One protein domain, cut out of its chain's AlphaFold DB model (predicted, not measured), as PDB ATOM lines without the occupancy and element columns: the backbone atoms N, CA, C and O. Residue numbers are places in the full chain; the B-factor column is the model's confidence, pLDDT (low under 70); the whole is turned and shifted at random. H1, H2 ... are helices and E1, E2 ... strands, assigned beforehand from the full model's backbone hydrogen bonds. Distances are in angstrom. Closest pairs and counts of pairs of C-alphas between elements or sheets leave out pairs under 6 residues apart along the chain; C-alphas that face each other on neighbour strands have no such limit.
ATOM      1  N   ALA A   8      28.013  41.047  11.090       91.75
ATOM      2  CA  ALA A   8      28.997  42.068  10.736       91.75
ATOM      3  C   ALA A   8      28.449  43.023   9.669       91.75
ATOM      4  O   ALA A   8      28.640  44.225   9.780       91.75
ATOM      5  N   LEU A   9      27.708  42.511   8.685       90.62
ATOM      6  CA  LEU A   9      27.059  43.342   7.668       90.62
ATOM      7  C   LEU A   9      25.979  44.265   8.250       90.62
ATOM      8  O   LEU A   9      25.800  45.366   7.747       90.62
ATOM      9  N   ASP A  10      25.258  43.826   9.283       88.69
ATOM     10  CA  ASP A  10      24.259  44.655   9.965       88.69
ATOM     11  C   ASP A  10      24.899  45.719  10.875       88.69
ATOM     12  O   ASP A  10      24.299  46.768  11.128       88.69
ATOM     13  N   ALA A  11      26.088  45.436  11.418       87.88
ATOM     14  CA  ALA A  11      26.801  46.328  12.331       87.88
ATOM     15  C   ALA A  11      27.652  47.372  11.594       87.88
ATOM     16  O   ALA A  11      27.682  48.539  11.991       87.88
ATOM     17  N   ASP A  12      28.343  46.950  10.539       84.56
ATOM     18  CA  ASP A  12      29.129  47.798   9.654       84.56
ATOM     19  C   ASP A  12      28.277  48.285   8.468       84.56
ATOM     20  O   ASP A  12      27.161  47.834   8.223       84.56
ATOM     21  N   GLY A  13      28.776  49.251   7.702       82.19
ATOM     22  CA  GLY A  13      28.087  49.683   6.486       82.19
ATOM     23  C   GLY A  13      28.285  48.684   5.346       82.19
ATOM     24  O   GLY A  13      29.389  48.181   5.165       82.19
ATOM     25  N   TRP A  14      27.273  48.487   4.489       84.25
ATOM     26  CA  TRP A  14      27.394  47.699   3.243       84.25
ATOM     27  C   TRP A  14      28.656  48.054   2.439       84.25
ATOM     28  O   TRP A  14      29.278  47.184   1.833       84.25
ATOM     29  N   LEU A  15      29.037  49.339   2.427       86.75
ATOM     30  CA  LEU A  15      30.215  49.837   1.710       86.75
ATOM     31  C   LEU A  15      31.518  49.135   2.120       86.75
ATOM     32  O   LEU A  15      32.404  49.004   1.289       86.75
ATOM     33  N   GLU A  16      31.598  48.617   3.346       87.31
ATOM     34  CA  GLU A  16      32.750  47.869   3.858       87.31
ATOM     35  C   GLU A  16      32.846  46.438   3.299       87.31
ATOM     36  O   GLU A  16      33.821  45.744   3.580       87.31
ATOM     37  N   PHE A  17      31.848  45.970   2.540       89.88
ATOM     38  CA  PHE A  17      31.774  44.616   1.970       89.88
ATOM     39  C   PHE A  17      31.737  44.608   0.437       89.88
ATOM     40  O   PHE A  17      31.631  43.546  -0.172       89.88
ATOM     41  N   THR A  18      31.818  45.776  -0.202       88.69
ATOM     42  CA  THR A  18      31.772  45.922  -1.661       88.69
ATOM     43  C   THR A  18      33.026  46.614  -2.173       88.69
ATOM     44  O   THR A  18      33.616  47.430  -1.476       88.69
ATOM     45  N   ALA A  19      33.432  46.301  -3.406       83.75
ATOM     46  CA  ALA A  19      34.611  46.879  -4.064       83.75
ATOM     47  C   ALA A  19      35.936  46.726  -3.279       83.75
ATOM     48  O   ALA A  19      36.893  47.471  -3.501       83.75
ATOM     49  N   ASN A  20      36.011  45.735  -2.392       87.38
ATOM     50  CA  ASN A  20      37.219  45.417  -1.644       87.38
ATOM     51  C   ASN A  20      38.194  44.593  -2.488       87.38
ATOM     52  O   ASN A  20      37.800  43.829  -3.367       87.38
ATOM     53  N   LYS A  21      39.488  44.685  -2.162       85.69
ATOM     54  CA  LYS A  21      40.527  43.837  -2.771       85.69
ATOM     55  C   LYS A  21      40.355  42.354  -2.417       85.69
ATOM     56  O   LYS A  21      40.741  41.483  -3.196       85.69
ATOM     57  N   SER A  22      39.822  42.075  -1.233       90.06
ATOM     58  CA  SER A  22      39.552  40.727  -0.744       90.06
ATOM     59  C   SER A  22      38.121  40.664  -0.207       90.06
ATOM     60  O   SER A  22      37.645  41.666   0.333       90.06
ATOM     61  N   PRO A  23      37.414  39.533  -0.374       93.19
ATOM     62  CA  PRO A  23      36.075  39.379   0.177       93.19
ATOM     63  C   PRO A  23      36.116  39.514   1.698       93.19
ATOM     64  O   PRO A  23      37.076  39.087   2.329       93.19
ATOM     65  N   LYS A  24      35.069  40.081   2.294       94.81
ATOM     66  CA  LYS A  24      34.938  40.198   3.749       94.81
ATOM     67  C   LYS A  24      33.751  39.364   4.202       94.81
ATOM     68  O   LYS A  24      32.681  39.440   3.599       94.81
ATOM     69  N   CYS A  25      33.929  38.551   5.239       94.88
ATOM     70  CA  CYS A  25      32.867  37.682   5.726       94.88
ATOM     71  C   CYS A  25      31.748  38.520   6.369       94.88
ATOM     72  O   CYS A  25      31.999  39.197   7.370       94.88
ATOM     73  N   PRO A  26      30.492  38.439   5.894       94.62
ATOM     74  CA  PRO A  26      29.404  39.240   6.448       94.62
ATOM     75  C   PRO A  26      28.936  38.739   7.826       94.62
ATOM     76  O   PRO A  26      28.210  39.438   8.529       94.62
ATOM     77  N   HIS A  27      29.348  37.535   8.243       93.25
ATOM     78  CA  HIS A  27      28.971  36.937   9.527       93.25
ATOM     79  C   HIS A  27      29.880  37.382  10.677       93.25
ATOM     80  O   HIS A  27      29.380  37.752  11.740       93.25
ATOM     81  N   CYS A  28      31.204  37.328  10.488       93.69
ATOM     82  CA  CYS A  28      32.177  37.654  11.534       93.69
ATOM     83  C   CYS A  28      32.976  38.935  11.289       93.69
ATOM     84  O   CYS A  28      33.542  39.445  12.250       93.69
ATOM     85  N   GLY A  29      32.987  39.462  10.061       93.00
ATOM     86  CA  GLY A  29      33.711  40.679   9.697       93.00
ATOM     87  C   GLY A  29      35.178  40.462   9.327       93.00
ATOM     88  O   GLY A  29      35.851  41.440   9.021       93.00
ATOM     89  N   ASP A  30      35.670  39.222   9.325       93.81
ATOM     90  CA  ASP A  30      37.059  38.937   8.957       93.81
ATOM     91  C   ASP A  30      37.265  38.982   7.440       93.81
ATOM     92  O   ASP A  30      36.391  38.580   6.659       93.81
ATOM     93  N   ASP A  31      38.444  39.439   7.028       93.62
ATOM     94  CA  ASP A  31      38.886  39.384   5.640       93.62
ATOM     95  C   ASP A  31      39.155  37.937   5.205       93.62
ATOM     96  O   ASP A  31      39.812  37.150   5.887       93.62
ATOM     97  N   PHE A  32      38.660  37.588   4.025       94.31
ATOM     98  CA  PHE A  32      38.917  36.314   3.375       94.31
ATOM     99  C   PHE A  32      40.133  36.444   2.455       94.31
ATOM    100  O   PHE A  32      40.074  37.032   1.371       94.31
ATOM    101  N   HIS A  33      41.263  35.889   2.881       93.81
ATOM    102  CA  HIS A  33      42.498  35.927   2.105       93.81
ATOM    103  C   HIS A  33      42.483  34.888   0.981       93.81
ATOM    104  O   HIS A  33      42.625  33.691   1.214       93.81
ATOM    105  N   ILE A  34      42.354  35.356  -0.262       92.56
ATOM    106  CA  ILE A  34      42.255  34.497  -1.454       92.56
ATOM    107  C   ILE A  34      43.462  33.556  -1.584       92.56
ATOM    108  O   ILE A  34      43.284  32.376  -1.871       92.56
ATOM    109  N   ALA A  35      44.675  34.065  -1.353       93.56
ATOM    110  CA  ALA A  35      45.902  33.285  -1.498       93.56
ATOM    111  C   ALA A  35      46.005  32.151  -0.465       93.56
ATOM    112  O   ALA A  35      46.337  31.029  -0.835       93.56
ATOM    113  N   ASP A  36      45.671  32.434   0.796       94.69
ATOM    114  CA  ASP A  36      45.774  31.468   1.898       94.69
ATOM    115  C   ASP A  36      44.756  30.328   1.769       94.69
ATOM    116  O   ASP A  36      45.000  29.221   2.240       94.69
ATOM    117  N   ASN A  37      43.625  30.601   1.114       93.94
ATOM    118  CA  ASN A  37      42.545  29.641   0.885       93.94
ATOM    119  C   ASN A  37      42.575  29.036  -0.531       93.94
ATOM    120  O   ASN A  37      41.618  28.380  -0.931       93.94
ATOM    121  N   GLU A  38      43.626  29.309  -1.318       94.56
ATOM    122  CA  GLU A  38      43.768  28.866  -2.716       94.56
ATOM    123  C   GLU A  38      42.539  29.196  -3.595       94.56
ATOM    124  O   GLU A  38      42.246  28.530  -4.590       94.56
ATOM    125  N   ALA A  39      41.822  30.274  -3.260       93.00
ATOM    126  CA  ALA A  39      40.515  30.615  -3.815       93.00
ATOM    127  C   ALA A  39      40.602  31.410  -5.130       93.00
ATOM    128  O   ALA A  39      39.805  32.308  -5.397       93.00
ATOM    129  N   TRP A  40      41.586  31.097  -5.974       91.69
ATOM    130  CA  TRP A  40      41.808  31.776  -7.258       91.69
ATOM    131  C   TRP A  40      40.657  31.581  -8.247       91.69
ATOM    132  O   TRP A  40      40.508  32.377  -9.171       91.69
ATOM    133  N   PHE A  41      39.816  30.566  -8.021       91.06
ATOM    134  CA  PHE A  41      38.575  30.352  -8.764       91.06
ATOM    135  C   PHE A  41      37.609  31.539  -8.665       91.06
ATOM    136  O   PHE A  41      36.749  31.667  -9.522       91.06
ATOM    137  N   LEU A  42      37.773  32.429  -7.679       91.12
ATOM    138  CA  LEU A  42      37.030  33.686  -7.603       91.12
ATOM    139  C   LEU A  42      37.334  34.639  -8.770       91.12
ATOM    140  O   LEU A  42      36.625  35.616  -8.948       91.12
ATOM    141  N   TYR A  43      38.389  34.423  -9.553       88.19
ATOM    142  CA  TYR A  43      38.684  35.241 -10.736       88.19
ATOM    143  C   TYR A  43      38.187  34.619 -12.047       88.19
ATOM    144  O   TYR A  43      38.534  35.116 -13.120       88.19
ATOM    145  N   ASP A  44      37.431  33.524 -11.964       87.38
ATOM    146  CA  ASP A  44      36.809  32.877 -13.114       87.38
ATOM    147  C   ASP A  44      35.732  33.773 -13.756       87.38
ATOM    148  O   ASP A  44      35.312  34.781 -13.191       87.38
ATOM    149  N   GLU A  45      35.284  33.418 -14.961       75.88
ATOM    150  CA  GLU A  45      34.249  34.162 -15.694       75.88
ATOM    151  C   GLU A  45      32.863  34.130 -15.027       75.88
ATOM    152  O   GLU A  45      31.974  34.886 -15.417       75.88
ATOM    153  N   ASN A  46      32.669  33.277 -14.019       76.31
ATOM    154  CA  ASN A  46      31.451  33.252 -13.223       76.31
ATOM    155  C   ASN A  46      31.406  34.421 -12.226       76.31
ATOM    156  O   ASN A  46      32.248  34.552 -11.348       76.31
ATOM    157  N   ASP A  47      30.351  35.233 -12.292       77.12
ATOM    158  CA  ASP A  47      30.196  36.418 -11.436       77.12
ATOM    159  C   ASP A  47      29.931  36.104  -9.947       77.12
ATOM    160  O   ASP A  47      29.823  37.025  -9.132       77.12
ATOM    161  N   THR A  48      29.706  34.843  -9.553       90.44
ATOM    162  CA  THR A  48      29.322  34.492  -8.171       90.44
ATOM    163  C   THR A  48      29.819  33.116  -7.744       90.44
ATOM    164  O   THR A  48      29.578  32.115  -8.416       90.44
ATOM    165  N   HIS A  49      30.427  33.061  -6.560       92.31
ATOM    166  CA  HIS A  49      30.970  31.848  -5.960       92.31
ATOM    167  C   HIS A  49      30.604  31.739  -4.479       92.31
ATOM    168  O   HIS A  49      30.467  32.746  -3.790       92.31
ATOM    169  N   GLU A  50      30.479  30.515  -3.972       94.62
ATOM    170  CA  GLU A  50      30.324  30.248  -2.539       94.62
ATOM    171  C   GLU A  50      31.687  29.915  -1.925       94.62
ATOM    172  O   GLU A  50      32.456  29.143  -2.500       94.62
ATOM    173  N   VAL A  51      31.986  30.499  -0.764       94.81
ATOM    174  CA  VAL A  51      33.194  30.210   0.017       94.81
ATOM    175  C   VAL A  51      32.839  30.014   1.488       94.81
ATOM    176  O   VAL A  51      31.858  30.575   1.976       94.81
ATOM    177  N   GLU A  52      33.648  29.238   2.204       96.12
ATOM    178  CA  GLU A  52      33.535  29.056   3.653       96.12
ATOM    179  C   GLU A  52      34.510  29.992   4.376       96.12
ATOM    180  O   GLU A  52      35.679  30.102   4.006       96.12
ATOM    181  N   CYS A  53      34.037  30.700   5.401       95.19
ATOM    182  CA  CYS A  53      34.901  31.558   6.202       95.19
ATOM    183  C   CYS A  53      35.777  30.719   7.151       95.19
ATOM    184  O   CYS A  53      35.224  30.056   8.028       95.19
ATOM    185  N   PRO A  54      37.118  30.829   7.110       94.38
ATOM    186  CA  PRO A  54      37.995  30.049   7.989       94.38
ATOM    187  C   PRO A  54      37.878  30.428   9.476       94.38
ATOM    188  O   PRO A  54      38.260  29.648  10.344       94.38
ATOM    189  N   SER A  55      37.355  31.619   9.796       93.44
ATOM    190  CA  SER A  55      37.217  32.085  11.182       93.44
ATOM    191  C   SER A  55      35.922  31.657  11.866       93.44
ATOM    192  O   SER A  55      35.883  31.538  13.092       93.44
ATOM    193  N   CYS A  56      34.827  31.536  11.111       94.06
ATOM    194  CA  CYS A  56      33.506  31.257  11.679       94.06
ATOM    195  C   CYS A  56      32.782  30.071  11.049       94.06
ATOM    196  O   CYS A  56      31.680  29.770  11.498       94.06
ATOM    197  N   GLU A  57      33.395  29.418  10.057       94.06
ATOM    198  CA  GLU A  57      32.913  28.190   9.410       94.06
ATOM    199  C   GLU A  57      31.534  28.350   8.737       94.06
ATOM    200  O   GLU A  57      30.887  27.378   8.367       94.06
ATOM    201  N   GLU A  58      31.062  29.589   8.563       94.19
ATOM    202  CA  GLU A  58      29.837  29.903   7.826       94.19
ATOM    203  C   GLU A  58      30.169  30.172   6.356       94.19
ATOM    204  O   GLU A  58      31.171  30.827   6.030       94.19
ATOM    205  N   THR A  59      29.299  29.704   5.464       95.06
ATOM    206  CA  THR A  59      29.420  29.945   4.028       95.06
ATOM    207  C   THR A  59      28.794  31.276   3.625       95.06
ATOM    208  O   THR A  59      27.780  31.709   4.175       95.06
ATOM    209  N   PHE A  60      29.396  31.940   2.642       93.94
ATOM    210  CA  PHE A  60      28.873  33.177   2.072       93.94
ATOM    211  C   PHE A  60      29.167  33.273   0.575       93.94
ATOM    212  O   PHE A  60      30.078  32.630   0.052       93.94
ATOM    213  N   GLN A  61      28.365  34.082  -0.121       93.44
ATOM    214  CA  GLN A  61      28.540  34.333  -1.547       93.44
ATOM    215  C   GLN A  61      29.480  35.511  -1.785       93.44
ATOM    216  O   GLN A  61      29.367  36.558  -1.147       93.44
ATOM    217  N   VAL A  62      30.378  35.333  -2.744       92.81
ATOM    218  CA  VAL A  62      31.322  36.333  -3.227       92.81
ATOM    219  C   VAL A  62      31.005  36.611  -4.682       92.81
ATOM    220  O   VAL A  62      30.951  35.685  -5.489       92.81
ATOM    221  N   SER A  63      30.831  37.888  -5.008       90.69
ATOM    222  CA  SER A  63      30.877  38.369  -6.381       90.69
ATOM    223  C   SER A  63      32.173  39.131  -6.609       90.69
ATOM    224  O   SER A  63      32.584  39.979  -5.812       90.69
ATOM    225  N   SER A  64      32.844  38.796  -7.695       87.31
ATOM    226  CA  SER A  64      34.180  39.271  -8.024       87.31
ATOM    227  C   SER A  64      34.185  39.771  -9.457       87.31
ATOM    228  O   SER A  64      33.500  39.251 -10.327       87.31
TER     229      SER A  64
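What this domain is: This is residues 8 to 64 of the 77 residues of the protein "Putative Zn-finger protein" of Rhizobium aethiopicum (UniProt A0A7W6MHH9). With little regular structure, this is a small hairpin of two antiparallel strands, E1 and E2, with a long winding loop, residues 18 to 39, passing over one face of it, and with short helices H1 and H2 towards one end of the longest axis and H3 towards the other. The 57 printed residues hold, in order, H1, H2, H3, E1 and E2; the class is mixed, with 20 residues in named elements. The whole is compact, radius of gyration of the C-alphas 10.8 A, spanning 31 by 21 by 16 A.

Where its parts are: E1, residues 49 to 52, measures 10.3 A, and E2, residues 59 to 62, 9.9 A, ending at C-alpha 62 (31.322, 36.333, -3.227). H3 is residues 40 to 43, H2 14 to 17, and H1 8 to 11, beginning at C-alpha 8 (28.997, 42.068, 10.736).

How they stand to each other: In the hairpin, directions differ by 144 degrees; N 49 and O 62, 2.9 A apart, are within hydrogen-bond range. The closest C-alphas of H3 and E1, Leu 42 and His 49, are 6.5 A apart. H1 and H2 are close but not clearly touching, closest C-alphas Leu 9 and Phe 17, 7.5 A. H2 and H3 are apart. The helices are too short for O i to N i+4 pairs; each has its one O i to N i+3 pair within range.

The domain as a whole: C-alphas 11 and 45 are the two farthest apart, 31.4 A. The printed part has no cut; the H2 to H3 link is long, 22 residues. No printed residue is under pLDDT 70.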